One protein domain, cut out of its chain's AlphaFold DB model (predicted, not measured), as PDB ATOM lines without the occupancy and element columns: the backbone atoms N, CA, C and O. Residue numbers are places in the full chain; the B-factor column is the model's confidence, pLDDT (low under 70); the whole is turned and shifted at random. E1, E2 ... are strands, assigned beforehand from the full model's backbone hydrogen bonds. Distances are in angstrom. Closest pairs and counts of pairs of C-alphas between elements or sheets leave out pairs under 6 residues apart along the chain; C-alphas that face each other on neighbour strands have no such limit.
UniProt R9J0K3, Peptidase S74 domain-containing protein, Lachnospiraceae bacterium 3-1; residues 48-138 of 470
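This is residues 48 to 138 of the 470 residues of the protein "Peptidase S74 domain-containing protein" of Lachnospiraceae bacterium 3-1 (UniProt R9J0K3). The model is one twisted antiparallel sheet of five strands, wound into a meander, with the short strand E1 and part of the long link, residues 78 to 83, over one face and the other face bare. The turn through residues 98 to 106 reaches out at one end of the sheet, and the turn round Gln 86 lies toward the other. The printed part has 91 residues with no named helix and six named strands, E1 to E6 along the chain; the sheet's order is E2, E3, E4, E5, E6. Its class is all strand, though 41 of the 91 residues, under half, are in named elements. The whole is compact, with a radius of gyration of the C-alphas of 12.9 A, and only just elongated, spanning 41 by 27 by 19 A.

Begin at the inner strands E3, residues 90 to 97, and E4, residues 107 to 115, an antiparallel hairpin at 168 degrees; look for N 94 and O 110, 2.8 A apart. On one side of E3 find the edge strand E2, residues 68 to 73, antiparallel at 157 degrees, with N 70 and O 93 at 2.8 A. On the other side of E4 find E5, residues 118 to 127, antiparallel at 164 degrees, with N 111 and O 122 at 2.9 A. Beyond it the edge strand E6, residues 135 to 137, is antiparallel to E5 at 135 degrees, with N 135 and O 123 at 2.9 A. E2 to E6 are a meander, each strand the antiparallel neighbour of the one before. From edge to edge the strands' lines turn by 95 degrees. E1, residues 54 to 58, pairs with no named strand and is apart from E2, E3, E4, E5 and E6. Before it, residues 50 to 51 make a short parallel pairing with residues 71 to 72 of E2.

Find C-alpha 54 at (172.388, 138.971, 180.733), where E1 begins; it is 8.2 A long. E2 measures 15.9 A, E3 22.8 A and E4 25.3 A. E5 runs 29.7 A from C-alpha 118 at (182.885, 160.741, 177.622) to C-alpha 127. E6, 6.3 A long, ends at C-alpha 137, (170.744, 161.052, 182.911).

The C-alphas farthest apart are those of Gln 86 and Asn 101, at 42.0 A. The printed part has no cut. The link from E2 to E3, residues 74 to 89, is long, and that from E4 to E5 is tight. Mean pLDDT of the printed part is 76.5; look for values under 70 at residues 48 to 50, 61, 98 to 105, 116 to 117 and 138.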
ATOM      1  N   ILE A  48     184.144 143.799 193.083       54.31
ATOM      2  CA  ILE A  48     183.603 144.084 191.745       54.31
ATOM      3  C   ILE A  48     184.013 142.993 190.749       54.31
ATOM      4  O   ILE A  48     184.812 143.222 189.844       54.31
ATOM      5  N   GLY A  49     183.465 141.786 190.907       60.28
ATOM      6  CA  GLY A  49     183.657 140.698 189.942       60.28
ATOM      7  C   GLY A  49     183.231 141.099 188.520       60.28
ATOM      8  O   GLY A  49     182.294 141.885 188.331       60.28
ATOM      9  N   ALA A  50     183.929 140.579 187.505       63.94
ATOM     10  CA  ALA A  50     183.587 140.822 186.106       63.94
ATOM     11  C   ALA A  50     182.283 140.092 185.732       63.94
ATOM     12  O   ALA A  50     182.214 138.864 185.800       63.94
ATOM     13  N   PHE A  51     181.247 140.825 185.314       75.25
ATOM     14  CA  PHE A  51     179.960 140.231 184.935       75.25
ATOM     15  C   PHE A  51     179.906 139.943 183.429       75.25
ATOM     16  O   PHE A  51     180.213 140.814 182.616       75.25
ATOM     17  N   LYS A  52     179.506 138.717 183.064       74.50
ATOM     18  CA  LYS A  52     179.398 138.218 181.673       74.50
ATOM     19  C   LYS A  52     178.012 137.624 181.344       74.50
ATOM     20  O   LYS A  52     177.864 136.845 180.411       74.50
ATOM     21  N   GLY A  53     177.002 137.916 182.168       77.94
ATOM     22  CA  GLY A  53     175.635 137.399 182.016       77.94
ATOM     23  C   GLY A  53     174.697 138.363 181.282       77.94
ATOM     24  O   GLY A  53     175.125 139.384 180.738       77.94
ATOM     25  N   ASN A  54     173.393 138.062 181.289       83.44
ATOM     26  CA  ASN A  54     172.388 138.971 180.733       83.44
ATOM     27  C   ASN A  54     171.993 140.058 181.750       83.44
ATOM     28  O   ASN A  54     171.483 139.743 182.827       83.44
ATOM     29  N   ILE A  55     172.187 141.332 181.398       84.44
ATOM     30  CA  ILE A  55     171.896 142.475 182.282       84.44
ATOM     31  C   ILE A  55     170.391 142.725 182.493       84.44
ATOM     32  O   ILE A  55     170.006 143.433 183.425       84.44
ATOM     33  N   ASP A  56     169.531 142.149 181.651       82.06
ATOM     34  CA  ASP A  56     168.068 142.240 181.747       82.06
ATOM     35  C   ASP A  56     167.449 141.084 182.550       82.06
ATOM     36  O   ASP A  56     166.258 141.110 182.861       82.06
ATOM     37  N   MET A  57     168.228 140.059 182.903       81.06
ATOM     38  CA  MET A  57     167.746 138.891 183.646       81.06
ATOM     39  C   MET A  57     168.217 138.933 185.102       81.06
ATOM     40  O   MET A  57     169.311 139.405 185.387       81.06
ATOM     41  N   LEU A  58     167.407 138.416 186.028       78.25
ATOM     42  CA  LEU A  58     167.747 138.286 187.452       78.25
ATOM     43  C   LEU A  58     167.886 136.804 187.828       78.25
ATOM     44  O   LEU A  58     167.001 136.011 187.511       78.25
ATOM     45  N   GLY A  59     168.931 136.441 188.573       71.88
ATOM     46  CA  GLY A  59     169.192 135.063 189.012       71.88
ATOM     47  C   GLY A  59     170.166 134.307 188.104       71.88
ATOM     48  O   GLY A  59     171.057 134.903 187.514       71.88
ATOM     49  N   GLU A  60     170.033 132.983 188.033       72.81
ATOM     50  CA  GLU A  60     170.953 132.101 187.298       72.81
ATOM     51  C   GLU A  60     171.078 132.521 185.814       72.81
ATOM     52  O   GLU A  60     170.071 132.703 185.130       72.81
ATOM     53  N   ASN A  61     172.311 132.700 185.320       69.88
ATOM     54  CA  ASN A  61     172.662 133.270 183.998       69.88
ATOM     55  C   ASN A  61     172.351 134.775 183.785       69.88
ATOM     56  O   ASN A  61     172.565 135.306 182.690       69.88
ATOM     57  N   GLY A  62     171.884 135.479 184.818       74.94
ATOM     58  CA  GLY A  62     171.635 136.921 184.837       74.94
ATOM     59  C   GLY A  62     172.289 137.596 186.044       74.94
ATOM     60  O   GLY A  62     173.234 137.076 186.632       74.94
ATOM     61  N   LEU A  63     171.807 138.779 186.408       78.12
ATOM     62  CA  LEU A  63     172.358 139.565 187.507       78.12
ATOM     63  C   LEU A  63     172.030 138.979 188.883       78.12
ATOM     64  O   LEU A  63     170.962 138.380 189.066       78.12
ATOM     65  N   PRO A  64     172.901 139.205 189.886       71.81
ATOM     66  CA  PRO A  64     172.656 138.759 191.248       71.81
ATOM     67  C   PRO A  64     171.329 139.286 191.804       71.81
ATOM     68  O   PRO A  64     170.929 140.430 191.584       71.81
ATOM     69  N   GLN A  65     170.649 138.454 192.596       72.44
ATOM     70  CA  GLN A  65     169.421 138.852 193.292       72.44
ATOM     71  C   GLN A  65     169.684 139.746 194.515       72.44
ATOM     72  O   GLN A  65     168.746 140.174 195.190       72.44
ATOM     73  N   THR A  66     170.931 140.093 194.791       73.00
ATOM     74  CA  THR A  66     171.343 141.021 195.846       73.00
ATOM     75  C   THR A  66     171.969 142.269 195.234       73.00
ATOM     76  O   THR A  66     172.339 142.267 194.058       73.00
ATOM     77  N   SER A  67     172.093 143.340 196.024       77.00
ATOM     78  CA  SER A  67     172.854 144.508 195.579       77.00
ATOM     79  C   SER A  67     174.280 144.097 195.220       77.00
ATOM     80  O   SER A  67     174.896 143.302 195.929       77.00
ATOM     81  N   SER A  68     174.775 144.598 194.098       73.69
ATOM     82  CA  SER A  68     176.089 144.269 193.557       73.69
ATOM     83  C   SER A  68     176.587 145.403 192.675       73.69
ATOM     84  O   SER A  68     175.807 146.106 192.033       73.69
ATOM     85  N   VAL A  69     177.904 145.573 192.640       76.81
ATOM     86  CA  VAL A  69     178.581 146.417 191.659       76.81
ATOM     87  C   VAL A  69     179.486 145.497 190.860       76.81
ATOM     88  O   VAL A  69     180.205 144.687 191.436       76.81
ATOM     89  N   CYS A  70     179.432 145.589 189.539       76.00
ATOM     90  CA  CYS A  70     180.210 144.739 188.650       76.00
ATOM     91  C   CYS A  70     180.926 145.581 187.600       76.00
ATOM     92  O   CYS A  70     180.413 146.607 187.137       76.00
ATOM     93  N   TRP A  71     182.105 145.118 187.193       79.19
ATOM     94  CA  TRP A  71     182.758 145.620 185.991       79.19
ATOM     95  C   TRP A  71     182.293 144.805 184.785       79.19
ATOM     96  O   TRP A  71     182.329 143.576 184.803       79.19
ATOM     97  N   CYS A  72     181.852 145.482 183.732       80.81
ATOM     98  CA  CYS A  72     181.195 144.867 182.588       80.81
ATOM     99  C   CYS A  72     181.929 145.237 181.291       80.81
ATOM    100  O   CYS A  72     182.215 146.414 181.055       80.81
ATOM    101  N   GLN A  73     182.215 144.249 180.436       80.88
ATOM    102  CA  GLN A  73     182.728 144.470 179.076       80.88
ATOM    103  C   GLN A  73     181.612 144.219 178.064       80.88
ATOM    104  O   GLN A  73     181.060 143.123 178.028       80.88
ATOM    105  N   ALA A  74     181.285 145.208 177.231       79.44
ATOM    106  CA  ALA A  74     180.103 145.155 176.367       79.44
ATOM    107  C   ALA A  74     180.071 143.943 175.416       79.44
ATOM    108  O   ALA A  74     179.008 143.374 175.192       79.44
ATOM    109  N   LYS A  75     181.232 143.511 174.909       79.06
ATOM    110  CA  LYS A  75     181.368 142.370 173.986       79.06
ATOM    111  C   LYS A  75     180.990 141.010 174.587       79.06
ATOM    112  O   LYS A  75     180.628 140.101 173.847       79.06
ATOM    113  N   ASP A  76     181.082 140.878 175.911       76.44
ATOM    114  CA  ASP A  76     180.884 139.618 176.635       76.44
ATOM    115  C   ASP A  76     179.512 139.566 177.336       76.44
ATOM    116  O   ASP A  76     179.256 138.670 178.137       76.44
ATOM    117  N   LEU A  77     178.628 140.535 177.067       76.75
ATOM    118  CA  LEU A  77     177.329 140.686 177.725       76.75
ATOM    119  C   LEU A  77     176.161 140.402 176.788       76.75
ATOM    120  O   LEU A  77     176.245 140.538 175.569       76.75
ATOM    121  N   GLN A  78     175.024 140.066 177.394       76.81
ATOM    122  CA  GLN A  78     173.730 139.970 176.720       76.81
ATOM    123  C   GLN A  78     172.728 140.931 177.382       76.81
ATOM    124  O   GLN A  78     172.896 141.302 178.544       76.81
ATOM    125  N   GLY A  79     171.685 141.331 176.655       77.00
ATOM    126  CA  GLY A  79     170.678 142.292 177.123       77.00
ATOM    127  C   GLY A  79     170.798 143.671 176.471       77.00
ATOM    128  O   GLY A  79     171.711 143.936 175.690       77.00
ATOM    129  N   VAL A  80     169.834 144.541 176.749       76.12
ATOM    130  CA  VAL A  80     169.693 145.849 176.108       76.12
ATOM    131  C   VAL A  80     170.264 146.923 177.021       76.12
ATOM    132  O   VAL A  80     169.653 147.257 178.029       76.12
ATOM    133  N   LEU A  81     171.394 147.516 176.636       81.50
ATOM    134  CA  LEU A  81     171.860 148.812 177.134       81.50
ATOM    135  C   LEU A  81     171.743 149.820 175.977       81.50
ATOM    136  O   LEU A  81     172.237 149.523 174.890       81.50
ATOM    137  N   PRO A  82     171.112 150.997 176.147       80.31
ATOM    138  CA  PRO A  82     170.888 151.956 175.063       80.31
ATOM    139  C   PRO A  82     172.149 152.794 174.783       80.31
ATOM    140  O   PRO A  82     172.101 154.025 174.755       80.31
ATOM    141  N   TYR A  83     173.289 152.129 174.622       80.75
ATOM    142  CA  TYR A  83     174.551 152.750 174.256       80.75
ATOM    143  C   TYR A  83     175.165 151.990 173.080       80.75
ATOM    144  O   TYR A  83     175.676 150.877 173.223       80.75
ATOM    145  N   GLU A  84     175.075 152.603 171.903       76.19
ATOM    146  CA  GLU A  84     175.665 152.097 170.669       76.19
ATOM    147  C   GLU A  84     177.051 152.720 170.482       76.19
ATOM    148  O   GLU A  84     177.195 153.941 170.453       76.19
ATOM    149  N   SER A  85     178.070 151.874 170.344       74.12
ATOM    150  CA  SER A  85     179.450 152.264 170.045       74.12
ATOM    151  C   SER A  85     180.001 151.332 168.971       74.12
ATOM    152  O   SER A  85     179.651 150.153 168.936       74.12
ATOM    153  N   GLN A  86     180.863 151.850 168.090       71.69
ATOM    154  CA  GLN A  86     181.555 151.031 167.084       71.69
ATOM    155  C   GLN A  86     182.748 150.255 167.662       71.69
ATOM    156  O   GLN A  86     183.209 149.304 167.036       71.69
ATOM    157  N   ASN A  87     183.222 150.649 168.848       75.88
ATOM    158  CA  ASN A  87     184.342 150.037 169.556       75.88
ATOM    159  C   ASN A  87     183.860 149.365 170.847       75.88
ATOM    160  O   ASN A  87     182.930 149.858 171.497       75.88
ATOM    161  N   ASP A  88     184.531 148.279 171.239       76.94
ATOM    162  CA  ASP A  88     184.294 147.609 172.520       76.94
ATOM    163  C   ASP A  88     184.500 148.596 173.678       76.94
ATOM    164  O   ASP A  88     185.526 149.274 173.759       76.94
ATOM    165  N   TYR A  89     183.533 148.663 174.593       82.25
ATOM    166  CA  TYR A  89     183.569 149.570 175.738       82.25
ATOM    167  C   TYR A  89     183.368 148.828 177.058       82.25
ATOM    168  O   TYR A  89     182.772 147.746 177.122       82.25
ATOM    169  N   CYS A  90     183.875 149.437 178.128       81.88
ATOM    170  CA  CYS A  90     183.669 148.973 179.492       81.88
ATOM    171  C   CYS A  90     182.715 149.913 180.225       81.88
ATOM    172  O   CYS A  90     182.691 151.125 179.991       81.88
ATOM    173  N   PHE A  91     181.946 149.355 181.147       85.38
ATOM    174  CA  PHE A  91     181.089 150.133 182.024       85.38
ATOM    175  C   PHE A  91     181.015 149.498 183.402       85.38
ATOM    176  O   PHE A  91     181.199 148.291 183.567       85.38
ATOM    177  N   THR A  92     180.747 150.322 184.405       85.88
ATOM    178  CA  THR A  92     180.402 149.823 185.734       85.88
ATOM    179  C   THR A  92     178.894 149.671 185.799       85.88
ATOM    180  O   THR A  92     178.166 150.613 185.474       85.88
ATOM    181  N   LEU A  93     178.427 148.493 186.200       86.19
ATOM    182  CA  LEU A  93     177.018 148.226 186.431       86.19
ATOM    183  C   LEU A  93     176.781 148.083 187.926       86.19
ATOM    184  O   LEU A  93     177.272 147.156 188.563       86.19
ATOM    185  N   GLU A  94     176.006 148.998 188.474       86.81
ATOM    186  CA  GLU A  94     175.522 148.935 189.841       86.81
ATOM    187  C   GLU A  94     174.074 148.454 189.815       86.81
ATOM    188  O   GLU A  94     173.219 149.044 189.154       86.81
ATOM    189  N   THR A  95     173.799 147.371 190.533       83.25
ATOM    190  CA  THR A  95     172.446 146.882 190.786       83.25
ATOM    191  C   THR A  95     172.174 147.013 192.270       83.25
ATOM    192  O   THR A  95     172.875 146.415 193.077       83.25
ATOM    193  N   ASN A  96     171.128 147.742 192.639       81.62
ATOM    194  CA  ASN A  96     170.727 147.905 194.030       81.62
ATOM    195  C   ASN A  96     169.358 147.270 194.266       81.62
ATOM    196  O   ASN A  96     168.367 147.625 193.620       81.62
ATOM    197  N   ALA A  97     169.318 146.339 195.218       76.38
ATOM    198  CA  ALA A  97     168.099 145.856 195.843       76.38
ATOM    199  C   ALA A  97     167.730 146.791 197.004       76.38
ATOM    200  O   ALA A  97     168.589 147.173 197.803       76.38
ATOM    201  N   THR A  98     166.463 147.172 197.108       69.06
ATOM    202  CA  THR A  98     165.953 147.937 198.251       69.06
ATOM    203  C   THR A  98     165.867 147.039 199.496       69.06
ATOM    204  O   THR A  98     165.495 145.868 199.416       69.06
ATOM    205  N   LEU A  99     166.282 147.561 200.658       55.66
ATOM    206  CA  LEU A  99     166.224 146.860 201.949       55.66
ATOM    207  C   LEU A  99     164.762 146.643 202.396       55.66
ATOM    208  O   LEU A  99     163.940 147.542 202.255       55.66
ATOM    209  N   ASP A 100     164.507 145.477 203.004       52.31
ATOM    210  CA  ASP A 100     163.272 145.051 203.693       52.31
ATOM    211  C   ASP A 100     162.021 144.736 202.847       52.31
ATOM    212  O   ASP A 100     161.039 145.471 202.828       52.31
ATOM    213  N   ASN A 101     161.982 143.536 202.260       48.16
ATOM    214  CA  ASN A 101     161.044 142.470 202.663       48.16
ATOM    215  C   ASN A 101     161.148 141.285 201.701       48.16
ATOM    216  O   ASN A 101     161.302 141.453 200.496       48.16
ATOM    217  N   GLN A 102     161.004 140.069 202.228       51.91
ATOM    218  CA  GLN A 102     161.179 138.793 201.515       51.91
ATOM    219  C   GLN A 102     160.194 138.519 200.352       51.91
ATOM    220  O   GLN A 102     160.150 137.402 199.854       51.91
ATOM    221  N   THR A 103     159.449 139.512 199.862       52.28
ATOM    222  CA  THR A 103     158.554 139.413 198.696       52.28
ATOM    223  C   THR A 103     158.182 140.821 198.202       52.28
ATOM    224  O   THR A 103     157.168 141.348 198.646       52.28
ATOM    225  N   ALA A 104     159.011 141.446 197.352       51.75
ATOM    226  CA  ALA A 104     158.641 142.402 196.279       51.75
ATOM    227  C   ALA A 104     159.900 143.141 195.758       51.75
ATOM    228  O   ALA A 104     160.269 144.202 196.245       51.75
ATOM    229  N   SER A 105     160.718 142.491 194.933       61.47
ATOM    230  CA  SER A 105     160.858 142.726 193.478       61.47
ATOM    231  C   SER A 105     161.506 144.038 193.029       61.47
ATOM    232  O   SER A 105     162.127 144.006 191.975       61.47
ATOM    233  N   GLU A 106     161.406 145.160 193.744       74.19
ATOM    234  CA  GLU A 106     161.873 146.445 193.198       74.19
ATOM    235  C   GLU A 106     163.398 146.571 193.212       74.19
ATOM    236  O   GLU A 106     164.065 146.346 194.224       74.19
ATOM    237  N   ARG A 107     163.971 146.912 192.055       80.12
ATOM    238  CA  ARG A 107     165.424 147.042 191.884       80.12
ATOM    239  C   ARG A 107     165.757 148.268 191.069       80.12
ATOM    240  O   ARG A 107     164.983 148.679 190.209       80.12
ATOM    241  N   SER A 108     166.943 148.811 191.296       85.25
ATOM    242  CA  SER A 108     167.516 149.828 190.420       85.25
ATOM    243  C   SER A 108     168.790 149.311 189.780       85.25
ATOM    244  O   SER A 108     169.555 148.572 190.402       85.25
ATOM    245  N   GLN A 109     168.985 149.691 188.525       87.75
ATOM    246  CA  GLN A 109     170.225 149.480 187.805       87.75
ATOM    247  C   GLN A 109     170.751 150.803 187.300       87.75
ATOM    248  O   GLN A 109     170.013 151.590 186.703       87.75
ATOM    249  N   ARG A 110     172.050 150.992 187.484       89.25
ATOM    250  CA  ARG A 110     172.790 152.131 186.979       89.25
ATOM    251  C   ARG A 110     174.005 151.640 186.215       89.25
ATOM    252  O   ARG A 110     174.859 150.959 186.772       89.25
ATOM    253  N   ALA A 111     174.079 152.008 184.944       87.94
ATOM    254  CA  ALA A 111     175.234 151.753 184.102       87.94
ATOM    255  C   ALA A 111     175.998 153.060 183.893       87.94
ATOM    256  O   ALA A 111     175.437 154.043 183.403       87.94
ATOM    257  N   ILE A 112     177.273 153.070 184.268       87.56
ATOM    258  CA  ILE A 112     178.192 154.182 184.017       87.56
ATOM    259  C   ILE A 112     179.139 153.744 182.914       87.56
ATOM    260  O   ILE A 112     180.037 152.931 183.146       87.56
ATOM    261  N   VAL A 113     178.900 154.256 181.714       86.44
ATOM    262  CA  VAL A 113     179.637 153.890 180.510       86.44
ATOM    263  C   VAL A 113     180.792 154.855 180.298       86.44
ATOM    264  O   VAL A 113     180.590 156.068 180.248       86.44
ATOM    265  N   TYR A 114     181.993 154.299 180.150       80.12
ATOM    266  CA  TYR A 114     183.210 155.044 179.847       80.12
ATOM    267  C   TYR A 114     183.552 154.825 178.370       80.12
ATOM    268  O   TYR A 114     184.224 153.854 178.021       80.12
ATOM    269  N   GLY A 115     183.023 155.687 177.499       72.62
ATOM    270  CA  GLY A 115     183.219 155.612 176.048       72.62
ATOM    271  C   GLY A 115     183.996 156.802 175.482       72.62
ATOM    272  O   GLY A 115     184.379 157.714 176.215       72.62
ATOM    273  N   GLU A 116     184.212 156.814 174.163       66.12
ATOM    274  CA  GLU A 116     184.919 157.907 173.466       66.12
ATOM    275  C   GLU A 116     184.192 159.259 173.580       66.12
ATOM    276  O   GLU A 116     184.841 160.301 173.655       66.12
ATOM    277  N   ASP A 117     182.860 159.240 173.694       65.50
ATOM    278  CA  ASP A 117     182.012 160.431 173.870       65.50
ATOM    279  C   ASP A 117     181.991 160.963 175.320       65.50
ATOM    280  O   ASP A 117     181.209 161.857 175.653       65.50
ATOM    281  N   GLY A 118     182.830 160.411 176.201       72.12
ATOM    282  CA  GLY A 118     182.885 160.741 177.622       72.12
ATOM    283  C   GLY A 118     182.069 159.794 178.505       72.12
ATOM    284  O   GLY A 118     181.683 158.695 178.105       72.12
ATOM    285  N   VAL A 119     181.845 160.208 179.757       80.44
ATOM    286  CA  VAL A 119     181.112 159.404 180.747       80.44
ATOM    287  C   VAL A 119     179.614 159.616 180.568       80.44
ATOM    288  O   VAL A 119     179.124 160.727 180.767       80.44
ATOM    289  N   ARG A 120     178.878 158.549 180.248       82.88
ATOM    290  CA  ARG A 120     177.410 158.567 180.153       82.88
ATOM    291  C   ARG A 120     176.808 157.696 181.241       82.88
ATOM    292  O   ARG A 120     177.319 156.617 181.537       82.88
ATOM    293  N   ILE A 121     175.726 158.172 181.847       86.56
ATOM    294  CA  ILE A 121     175.067 157.483 182.957       86.56
ATOM    295  C   ILE A 121     173.651 157.129 182.534       86.56
ATOM    296  O   ILE A 121     172.855 158.000 182.184       86.56
ATOM    297  N   PHE A 122     173.332 155.846 182.610       87.81
ATOM    298  CA  PHE A 122     172.006 155.320 182.333       87.81
ATOM    299  C   PHE A 122     171.430 154.713 183.599       87.81
ATOM    300  O   PHE A 122     172.136 154.040 184.351       87.81
ATOM    301  N   GLU A 123     170.141 154.930 183.827       89.19
ATOM    302  CA  GLU A 123     169.429 154.370 184.968       89.19
ATOM    303  C   GLU A 123     168.095 153.762 184.533       89.19
ATOM    304  O   GLU A 123     167.414 154.266 183.630       89.19
ATOM    305  N   ARG A 124     167.720 152.661 185.181       87.31
ATOM    306  CA  ARG A 124     166.392 152.057 185.066       87.31
ATOM    307  C   ARG A 124     165.964 151.400 186.367       87.31
ATOM    308  O   ARG A 124     166.784 151.080 187.226       87.31
ATOM    309  N   LEU A 125     164.662 151.168 186.474       86.12
ATOM    310  CA  LEU A 125     164.033 150.495 187.602       86.12
ATOM    311  C   LEU A 125     163.375 149.199 187.127       86.12
ATOM    312  O   LEU A 125     162.813 149.153 186.035       86.12
ATOM    313  N   PHE A 126     163.433 148.166 187.956       80.88
ATOM    314  CA  PHE A 126     162.585 146.989 187.848       80.88
ATOM    315  C   PHE A 126     161.421 147.176 188.812       80.88
ATOM    316  O   PHE A 126     161.644 147.318 190.015       80.88
ATOM    317  N   ALA A 127     160.205 147.193 188.286       76.44
ATOM    318  CA  ALA A 127     158.974 147.330 189.053       76.44
ATOM    319  C   ALA A 127     157.901 146.454 188.399       76.44
ATOM    320  O   ALA A 127     157.950 146.213 187.196       76.44
ATOM    321  N   ASP A 128     156.966 145.928 189.192       75.69
ATOM    322  CA  ASP A 128     155.849 145.105 188.698       75.69
ATOM    323  C   ASP A 128     156.249 143.875 187.852       75.69
ATOM    324  O   ASP A 128     155.471 143.375 187.045       75.69
ATOM    325  N   GLY A 129     157.457 143.340 188.069       74.88
ATOM    326  CA  GLY A 129     157.944 142.132 187.394       74.88
ATOM    327  C   GLY A 129     158.639 142.369 186.050       74.88
ATOM    328  O   GLY A 129     159.087 141.394 185.447       74.88
ATOM    329  N   GLU A 130     158.788 143.621 185.606       81.31
ATOM    330  CA  GLU A 130     159.466 143.965 184.351       81.31
ATOM    331  C   GLU A 130     160.468 145.121 184.513       81.31
ATOM    332  O   GLU A 130     160.360 145.977 185.398       81.31
ATOM    333  N   TRP A 131     161.475 145.157 183.632       83.88
ATOM    334  CA  TRP A 131     162.394 146.292 183.545       83.88
ATOM    335  C   TRP A 131     161.733 147.451 182.811       83.88
ATOM    336  O   TRP A 131     161.309 147.329 181.663       83.88
ATOM    337  N   CYS A 132     161.734 148.619 183.445       84.38
ATOM    338  CA  CYS A 132     161.454 149.861 182.749       84.38
ATOM    339  C   CYS A 132     162.559 150.160 181.726       84.38
ATOM    340  O   CYS A 132     163.725 149.798 181.909       84.38
ATOM    341  N   ASN A 133     162.203 150.900 180.675       83.25
ATOM    342  CA  ASN A 133     163.171 151.380 179.694       83.25
ATOM    343  C   ASN A 133     164.260 152.227 180.361       83.25
ATOM    344  O   ASN A 133     163.973 153.063 181.225       83.25
ATOM    345  N   TRP A 134     165.492 152.046 179.896       86.25
ATOM    346  CA  TRP A 134     166.623 152.868 180.297       86.25
ATOM    347  C   TRP A 134     166.388 154.344 180.007       86.25
ATOM    348  O   TRP A 134     165.867 154.724 178.955       86.25
ATOM    349  N   ARG A 135     166.824 155.177 180.946       83.00
ATOM    350  CA  ARG A 135     166.868 156.624 180.788       83.00
ATOM    351  C   ARG A 135     168.296 157.086 180.961       83.00
ATOM    352  O   ARG A 135     168.943 156.772 181.955       83.00
ATOM    353  N   GLU A 136     168.769 157.841 179.986       84.38
ATOM    354  CA  GLU A 136     170.019 158.564 180.124       84.38
ATOM    355  C   GLU A 136     169.818 159.759 181.055       84.38
ATOM    356  O   GLU A 136     168.877 160.544 180.891       84.38
ATOM    357  N   LEU A 137     170.696 159.889 182.041       74.75
ATOM    358  CA  LEU A 137     170.744 161.052 182.911       74.75
ATOM    359  C   LEU A 137     171.621 162.118 182.253       74.75
ATOM    360  O   LEU A 137     172.785 161.877 181.940       74.75
ATOM    361  N   LEU A 138     171.053 163.307 182.049       62.75
ATOM    362  CA  LEU A 138     171.775 164.448 181.493       62.75
ATOM    363  C   LEU A 138     172.834 164.935 182.491       62.75
ATOM    364  O   LEU A 138     172.516 165.230 183.647       62.75
TER     365      LEU A 138